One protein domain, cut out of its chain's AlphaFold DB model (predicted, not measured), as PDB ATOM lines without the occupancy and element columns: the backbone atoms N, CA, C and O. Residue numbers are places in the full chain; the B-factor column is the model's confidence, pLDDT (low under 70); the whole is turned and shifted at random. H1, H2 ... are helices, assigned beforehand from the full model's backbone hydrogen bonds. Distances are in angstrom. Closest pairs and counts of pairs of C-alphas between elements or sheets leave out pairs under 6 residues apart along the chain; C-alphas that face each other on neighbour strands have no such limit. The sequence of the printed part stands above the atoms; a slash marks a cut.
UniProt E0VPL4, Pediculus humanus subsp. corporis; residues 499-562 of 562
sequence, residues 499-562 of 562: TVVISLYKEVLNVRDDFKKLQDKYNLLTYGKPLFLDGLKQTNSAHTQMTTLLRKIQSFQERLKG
ATOM      1  N   THR A 499     188.357 177.323 176.612       96.94
ATOM      2  CA  THR A 499     188.298 175.858 176.713       96.94
ATOM      3  C   THR A 499     186.852 175.354 176.728       96.94
ATOM      4  O   THR A 499     186.523 174.386 176.032       96.94
ATOM      5  N   VAL A 500     185.960 176.032 177.458       93.88
ATOM      6  CA  VAL A 500     184.528 175.698 177.495       93.88
ATOM      7  C   VAL A 500     183.866 175.929 176.134       93.88
ATOM      8  O   VAL A 500     183.127 175.059 175.665       93.88
ATOM      9  N   VAL A 501     184.165 177.044 175.459       92.19
ATOM     10  CA  VAL A 501     183.631 177.350 174.118       92.19
ATOM     11  C   VAL A 501     184.071 176.306 173.088       92.19
ATOM     12  O   VAL A 501     183.244 175.821 172.314       92.19
ATOM     13  N   ILE A 502     185.339 175.885 173.106       94.25
ATOM     14  CA  ILE A 502     185.847 174.824 172.220       94.25
ATOM     15  C   ILE A 502     185.125 173.495 172.482       94.25
ATOM     16  O   ILE A 502     184.803 172.773 171.534       94.25
ATOM     17  N   SER A 503     184.852 173.158 173.746       94.12
ATOM     18  CA  SER A 503     184.095 171.949 174.094       94.12
ATOM     19  C   SER A 503     182.664 172.001 173.551       94.12
ATOM     20  O   SER A 503     182.212 171.037 172.937       94.12
ATOM     21  N   LEU A 504     181.972 173.131 173.719       91.56
ATOM     22  CA  LEU A 504     180.624 173.346 173.180       91.56
ATOM     23  C   LEU A 504     180.599 173.249 171.652       91.56
ATOM     24  O   LEU A 504     179.728 172.586 171.098       91.56
ATOM     25  N   TYR A 505     181.577 173.845 170.970       94.94
ATOM     26  CA  TYR A 505     181.682 173.774 169.512       94.94
ATOM     27  C   TYR A 505     181.817 172.329 169.008       94.94
ATOM     28  O   TYR A 505     181.145 171.940 168.055       94.94
ATOM     29  N   LYS A 506     182.625 171.498 169.682       96.19
ATOM     30  CA  LYS A 506     182.737 170.066 169.358       96.19
ATOM     31  C   LYS A 506     181.419 169.318 169.565       96.19
ATOM     32  O   LYS A 506     181.062 168.492 168.732       96.19
ATOM     33  N   GLU A 507     180.688 169.608 170.643       93.50
ATOM     34  CA  GLU A 507     179.362 169.014 170.871       93.50
ATOM     35  C   GLU A 507     178.366 169.414 169.770       93.50
ATOM     36  O   GLU A 507     177.662 168.551 169.247       93.50
ATOM     37  N   VAL A 508     178.351 170.686 169.358       91.88
ATOM     38  CA  VAL A 508     177.504 171.182 168.256       91.88
ATOM     39  C   VAL A 508     177.845 170.492 166.934       91.88
ATOM     40  O   VAL A 508     176.937 170.091 166.206       91.88
ATOM     41  N   LEU A 509     179.134 170.315 166.625       93.00
ATOM     42  CA  LEU A 509     179.562 169.589 165.425       93.00
ATOM     43  C   LEU A 509     179.081 168.135 165.434       93.00
ATOM     44  O   LEU A 509     178.542 167.677 164.430       93.00
ATOM     45  N   ASN A 510     179.186 167.442 166.570       92.56
ATOM     46  CA  ASN A 510     178.687 166.070 166.695       92.56
ATOM     47  C   ASN A 510     177.167 165.994 166.469       92.56
ATOM     48  O   ASN A 510     176.701 165.129 165.730       92.56
ATOM     49  N   VAL A 511     176.393 166.923 167.048       91.81
ATOM     50  CA  VAL A 511     174.933 166.987 166.848       91.81
ATOM     51  C   VAL A 511     174.582 167.250 165.383       91.81
ATOM     52  O   VAL A 511     173.670 166.619 164.849       91.81
ATOM     53  N   ARG A 512     175.311 168.147 164.710       93.50
ATOM     54  CA  ARG A 512     175.122 168.417 163.279       93.50
ATOM     55  C   ARG A 512     175.370 167.166 162.438       93.50
ATOM     56  O   ARG A 512     174.585 166.867 161.542       93.50
ATOM     57  N   ASP A 513     176.441 166.437 162.727       94.50
ATOM     58  CA  ASP A 513     176.791 165.230 161.982       94.50
ATOM     59  C   ASP A 513     175.760 164.108 162.215       94.50
ATOM     60  O   ASP A 513     175.404 163.387 161.281       94.50
ATOM     61  N   ASP A 514     175.206 163.990 163.424       91.56
ATOM     62  CA  ASP A 514     174.116 163.051 163.717       91.56
ATOM     63  C   ASP A 514     172.793 163.453 163.051       91.56
ATOM     64  O   ASP A 514     172.075 162.587 162.541       91.56
ATOM     65  N   PHE A 515     172.495 164.752 162.971       91.06
ATOM     66  CA  PHE A 515     171.347 165.261 162.218       91.06
ATOM     67  C   PHE A 515     171.477 164.954 160.723       91.06
ATOM     68  O   PHE A 515     170.518 164.487 160.110       91.06
ATOM     69  N   LYS A 516     172.677 165.116 160.149       94.00
ATOM     70  CA  LYS A 516     172.951 164.778 158.747       94.00
ATOM     71  C   LYS A 516     172.720 163.289 158.466       94.00
ATOM     72  O   LYS A 516     172.005 162.954 157.531       94.00
ATOM     73  N   LYS A 517     173.197 162.392 159.341       92.38
ATOM     74  CA  LYS A 517     172.908 160.945 159.237       92.38
ATOM     75  C   LYS A 517     171.412 160.637 159.312       92.38
ATOM     76  O   LYS A 517     170.948 159.696 158.669       92.38
ATOM     77  N   LEU A 518     170.656 161.369 160.134       90.25
ATOM     78  CA  LEU A 518     169.205 161.200 160.238       90.25
ATOM     79  C   LEU A 518     168.506 161.651 158.948       90.25
ATOM     80  O   LEU A 518     167.607 160.964 158.470       90.25
ATOM     81  N   GLN A 519     168.952 162.769 158.374       91.44
ATOM     82  CA  GLN A 519     168.447 163.302 157.115       91.44
ATOM     83  C   GLN A 519     168.749 162.360 155.942       91.44
ATOM     84  O   GLN A 519     167.851 162.070 155.158       91.44
ATOM     85  N   ASP A 520     169.956 161.797 155.873       90.94
ATOM     86  CA  ASP A 520     170.329 160.808 154.854       90.94
ATOM     87  C   ASP A 520     169.451 159.547 154.944       90.94
ATOM     88  O   ASP A 520     168.973 159.035 153.930       90.94
ATOM     89  N   LYS A 521     169.161 159.076 156.168       89.94
ATOM     90  CA  LYS A 521     168.220 157.966 156.400       89.94
ATOM     91  C   LYS A 521     166.798 158.318 155.965       89.94
ATOM     92  O   LYS A 521     166.136 157.485 155.354       89.94
ATOM     93  N   TYR A 522     166.330 159.524 156.281       88.75
ATOM     94  CA  TYR A 522     164.999 159.986 155.892       88.75
ATOM     95  C   TYR A 522     164.865 160.084 154.369       88.75
ATOM     96  O   TYR A 522     163.913 159.555 153.803       88.75
ATOM     97  N   ASN A 523     165.867 160.653 153.697       89.94
ATOM     98  CA  ASN A 523     165.894 160.771 152.242       89.94
ATOM     99  C   ASN A 523     165.831 159.395 151.558       89.94
ATOM    100  O   ASN A 523     165.123 159.250 150.562       89.94
ATOM    101  N   LEU A 524     166.488 158.372 152.123       88.25
ATOM    102  CA  LEU A 524     166.421 156.991 151.630       88.25
ATOM    103  C   LEU A 524     165.009 156.378 151.744       88.25
ATOM    104  O   LEU A 524     164.605 155.606 150.877       88.25
ATOM    105  N   LEU A 525     164.247 156.743 152.781       82.69
ATOM    106  CA  LEU A 525     162.860 156.302 152.980       82.69
ATOM    107  C   LEU A 525     161.884 156.942 151.981       82.69
ATOM    108  O   LEU A 525     160.917 156.299 151.589       82.69
ATOM    109  N   THR A 526     162.132 158.171 151.529       80.81
ATOM    110  CA  THR A 526     161.222 158.892 150.613       80.81
ATOM    111  C   THR A 526     161.151 158.319 149.195       80.81
ATOM    112  O   THR A 526     160.163 158.556 148.505       80.81
ATOM    113  N   TYR A 527     162.151 157.549 148.751       79.25
ATOM    114  CA  TYR A 527     162.186 156.963 147.399       79.25
ATOM    115  C   TYR A 527     161.957 155.442 147.371       79.25
ATOM    116  O   TYR A 527     161.872 154.848 146.296       79.25
ATOM    117  N   GLY A 528     161.829 154.798 148.535       62.78
ATOM    118  CA  GLY A 528     161.577 153.365 148.667       62.78
ATOM    119  C   GLY A 528     160.183 153.095 149.226       62.78
ATOM    120  O   GLY A 528     159.765 153.733 150.181       62.78
ATOM    121  N   LYS A 529     159.463 152.140 148.625       64.38
ATOM    122  CA  LYS A 529     158.158 151.610 149.069       64.38
ATOM    123  C   LYS A 529     157.961 151.644 150.602       64.38
ATOM    124  O   LYS A 529     158.873 151.238 151.321       64.38
ATOM    125  N   PRO A 530     156.758 152.003 151.097       56.16
ATOM    126  CA  PRO A 530     156.461 152.081 152.526       56.16
ATOM    127  C   PRO A 530     156.564 150.692 153.167       56.16
ATOM    128  O   PRO A 530     155.639 149.884 153.092       56.16
ATOM    129  N   LEU A 531     157.712 150.400 153.774       55.25
ATOM    130  CA  LEU A 531     157.893 149.249 154.645       55.25
ATOM    131  C   LEU A 531     157.704 149.693 156.100       55.25
ATOM    132  O   LEU A 531     158.272 150.680 156.555       55.25
ATOM    133  N   PHE A 532     156.826 148.938 156.749       57.38
ATOM    134  CA  PHE A 532     156.327 148.936 158.122       57.38
ATOM    135  C   PHE A 532     157.068 149.717 159.232       57.38
ATOM    136  O   PHE A 532     158.290 149.760 159.353       57.38
ATOM    137  N   LEU A 533     156.231 150.272 160.109       57.22
ATOM    138  CA  LEU A 533     156.427 151.372 161.051       57.22
ATOM    139  C   LEU A 533     157.043 150.974 162.415       57.22
ATOM    140  O   LEU A 533     156.622 151.503 163.439       57.22
ATOM    141  N   ASP A 534     158.031 150.077 162.478       60.38
ATOM    142  CA  ASP A 534     158.525 149.555 163.775       60.38
ATOM    143  C   ASP A 534     159.776 150.272 164.348       60.38
ATOM    144  O   ASP A 534     160.285 149.927 165.416       60.38
ATOM    145  N   GLY A 535     160.267 151.333 163.693       58.06
ATOM    146  CA  GLY A 535     161.535 152.008 164.034       58.06
ATOM    147  C   GLY A 535     161.478 153.251 164.943       58.06
ATOM    148  O   GLY A 535     162.512 153.875 165.185       58.06
ATOM    149  N   LEU A 536     160.312 153.652 165.463       57.72
ATOM    150  CA  LEU A 536     160.107 154.964 166.116       57.72
ATOM    151  C   LEU A 536     160.806 155.169 167.476       57.72
ATOM    152  O   LEU A 536     160.798 156.274 168.010       57.72
ATOM    153  N   LYS A 537     161.456 154.151 168.049       63.62
ATOM    154  CA  LYS A 537     162.101 154.271 169.373       63.62
ATOM    155  C   LYS A 537     163.430 155.043 169.358       63.62
ATOM    156  O   LYS A 537     163.893 155.456 170.419       63.62
ATOM    157  N   GLN A 538     164.050 155.263 168.194       62.56
ATOM    158  CA  GLN A 538     165.405 155.831 168.117       62.56
ATOM    159  C   GLN A 538     165.452 157.374 168.056       62.56
ATOM    160  O   GLN A 538     166.480 157.966 168.389       62.56
ATOM    161  N   THR A 539     164.348 158.050 167.719       63.00
ATOM    162  CA  THR A 539     164.278 159.525 167.608       63.00
ATOM    163  C   THR A 539     164.320 160.244 168.961       63.00
ATOM    164  O   THR A 539     164.797 161.377 169.048       63.00
ATOM    165  N   ASN A 540     163.924 159.568 170.044       72.94
ATOM    166  CA  ASN A 540     163.936 160.133 171.398       72.94
ATOM    167  C   ASN A 540     165.357 160.458 171.902       72.94
ATOM    168  O   ASN A 540     165.535 161.376 172.704       72.94
ATOM    169  N   SER A 541     166.385 159.758 171.406       79.25
ATOM    170  CA  SER A 541     167.778 159.988 171.817       79.25
ATOM    171  C   SER A 541     168.314 161.337 171.319       79.25
ATOM    172  O   SER A 541     168.807 162.140 172.113       79.25
ATOM    173  N   ALA A 542     168.140 161.635 170.028       74.12
ATOM    174  CA  ALA A 542     168.607 162.887 169.428       74.12
ATOM    175  C   ALA A 542     167.901 164.108 170.039       74.12
ATOM    176  O   ALA A 542     168.540 165.116 170.349       74.12
ATOM    177  N   HIS A 543     166.595 163.996 170.300       79.81
ATOM    178  CA  HIS A 543     165.850 165.066 170.957       79.81
ATOM    179  C   HIS A 543     166.373 165.345 172.374       79.81
ATOM    180  O   HIS A 543     166.550 166.512 172.743       79.81
ATOM    181  N   THR A 544     166.689 164.293 173.138       83.31
ATOM    182  CA  THR A 544     167.240 164.406 174.499       83.31
ATOM    183  C   THR A 544     168.637 165.040 174.496       83.31
ATOM    184  O   THR A 544     168.954 165.878 175.348       83.31
ATOM    185  N   GLN A 545     169.479 164.703 173.514       81.44
ATOM    186  CA  GLN A 545     170.798 165.322 173.349       81.44
ATOM    187  C   GLN A 545     170.687 166.815 173.012       81.44
ATOM    188  O   GLN A 545     171.352 167.634 173.646       81.44
ATOM    189  N   MET A 546     169.785 167.187 172.099       82.00
ATOM    190  CA  MET A 546     169.561 168.586 171.725       82.00
ATOM    191  C   MET A 546     169.042 169.422 172.903       82.00
ATOM    192  O   MET A 546     169.551 170.511 173.160       82.00
ATOM    193  N   THR A 547     168.087 168.902 173.684       89.19
ATOM    194  CA  THR A 547     167.606 169.599 174.893       89.19
ATOM    195  C   THR A 547     168.700 169.755 175.945       89.19
ATOM    196  O   THR A 547     168.764 170.789 176.611       89.19
ATOM    197  N   THR A 548     169.585 168.767 176.090       88.56
ATOM    198  CA  THR A 548     170.726 168.852 177.015       88.56
ATOM    199  C   THR A 548     171.729 169.918 176.568       88.56
ATOM    200  O   THR A 548     172.197 170.702 177.396       88.56
ATOM    201  N   LEU A 549     172.020 169.998 175.265       87.69
ATOM    202  CA  LEU A 549     172.902 171.014 174.689       87.69
ATOM    203  C   LEU A 549     172.341 172.430 174.881       87.69
ATOM    204  O   LEU A 549     173.062 173.313 175.340       87.69
ATOM    205  N   LEU A 550     171.048 172.635 174.613       88.81
ATOM    206  CA  LEU A 550     170.382 173.926 174.829       88.81
ATOM    207  C   LEU A 550     170.467 174.371 176.296       88.81
ATOM    208  O   LEU A 550     170.788 175.526 176.571       88.81
ATOM    209  N   ARG A 551     170.287 173.442 177.245       93.25
ATOM    210  CA  ARG A 551     170.454 173.720 178.682       93.25
ATOM    211  C   ARG A 551     171.891 174.118 179.039       93.25
ATOM    212  O   ARG A 551     172.090 175.051 179.815       93.25
ATOM    213  N   LYS A 552     172.900 173.457 178.455       89.94
ATOM    214  CA  LYS A 552     174.313 173.837 178.636       89.94
ATOM    215  C   LYS A 552     174.589 175.241 178.097       89.94
ATOM    216  O   LYS A 552     175.213 176.030 178.803       89.94
ATOM    217  N   ILE A 553     174.097 175.562 176.898       84.50
ATOM    218  CA  ILE A 553     174.244 176.892 176.287       84.50
ATOM    219  C   ILE A 553     173.605 177.962 177.180       84.50
ATOM    220  O   ILE A 553     174.246 178.969 177.469       84.50
ATOM    221  N   GLN A 554     172.398 177.719 177.691       93.12
ATOM    222  CA  GLN A 554     171.721 178.645 178.600       93.12
ATOM    223  C   GLN A 554     172.517 178.864 179.897       93.12
ATOM    224  O   GLN A 554     172.770 180.005 180.274       93.12
ATOM    225  N   SER A 555     173.021 177.793 180.522       88.19
ATOM    226  CA  SER A 555     173.872 177.899 181.722       88.19
ATOM    227  C   SER A 555     175.184 178.658 181.478       88.19
ATOM    228  O   SER A 555     175.777 179.221 182.398       88.19
ATOM    229  N   PHE A 556     175.687 178.639 180.240       86.31
ATOM    230  CA  PHE A 556     176.873 179.392 179.849       86.31
ATOM    231  C   PHE A 556     176.538 180.876 179.665       86.31
ATOM    232  O   PHE A 556     177.251 181.731 180.178       86.31
ATOM    233  N   GLN A 557     175.411 181.184 179.023       87.06
ATOM    234  CA  GLN A 557     174.919 182.556 178.883       87.06
ATOM    235  C   GLN A 557     174.601 183.209 180.235       87.06
ATOM    236  O   GLN A 557     174.872 184.393 180.409       87.06
ATOM    237  N   GLU A 558     174.061 182.461 181.200       92.25
ATOM    238  CA  GLU A 558     173.822 182.959 182.563       92.25
ATOM    239  C   GLU A 558     175.130 183.283 183.295       92.25
ATOM    240  O   GLU A 558     175.227 184.332 183.925       92.25
ATOM    241  N   ARG A 559     176.165 182.447 183.136       84.00
ATOM    242  CA  ARG A 559     177.504 182.707 183.695       84.00
ATOM    243  C   ARG A 559     178.218 183.907 183.075       84.00
ATOM    244  O   ARG A 559     179.084 184.462 183.730       84.00
ATOM    245  N   LEU A 560     177.885 184.285 181.841       77.25
ATOM    246  CA  LEU A 560     178.446 185.473 181.185       77.25
ATOM    247  C   LEU A 560     177.739 186.778 181.577       77.25
ATOM    248  O   LEU A 560     178.279 187.854 181.332       77.25
ATOM    249  N   LYS A 561     176.519 186.703 182.122       88.06
ATOM    250  CA  LYS A 561     175.743 187.883 182.536       88.06
ATOM    251  C   LYS A 561     176.089 188.380 183.943       88.06
ATOM    252  O   LYS A 561     175.699 189.499 184.267       88.06
ATOM    253  N   GLY A 562     176.746 187.557 184.761       73.69
ATOM    254  CA  GLY A 562     177.250 187.915 186.093       73.69
ATOM    255  C   GLY A 562     178.749 188.145 186.065       73.69
ATOM    256  O   GLY A 562     179.202 189.013 186.841       73.69
TER     257      GLY A 562
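What this domain is: This is residues 499 to 562 of the 562 residues of a protein of Pediculus humanus subsp. corporis (UniProt E0VPL4). A long helical hairpin makes a rod: the long helix H1 runs one way, a loose loop folds the chain back, and H2 returns beside H1 at a shallow tilt. The two helices meet over a part of their length, and the far end of H1, residues 519 to 526, sticks out together with the loop from 527 to 538; at the other end residues 557 to 562 stand free. The printed part has 64 residues with two named helices, H1 then H2, and no named strand; the class is all helix. It is only just extended, close to loose, with a radius of gyration of the C-alphas of 16.2 A and spans of 55 by 18 by 13 A.

Where its parts are: H1, residues 499 to 526, is the longest helix, 41.3 A from C-alpha 499 at (188.298, 175.858, 176.713) to C-alpha 526 at (161.222, 158.892, 150.613). H2, residues 539 to 561, measures 34.0 A and ends with C-alpha 561 at (175.743, 187.883, 182.536).

How they stand to each other: H1 touches H2 with residues 504 to 514 alone, and the closest C-alphas, those of Val 511 and Met 546, are 7.4 A apart. The two form a helical hairpin, running opposite ways at a shallow tilt of 27 degrees. Their centres are 14.5 A apart. In both H1 and H2 every O i to N i+4 pair is within hydrogen-bond range.

The domain as a whole: The C-alphas farthest apart, those of Lys 529 and Gly 562, are 55.3 A from each other. The printed part has no cut and ends at Gly 562, the chain's last residue. The link from H1 to H2, residues 527 to 538, is long. The mean pLDDT of the printed part is 83.0, and residues 528 to 539 are under 70.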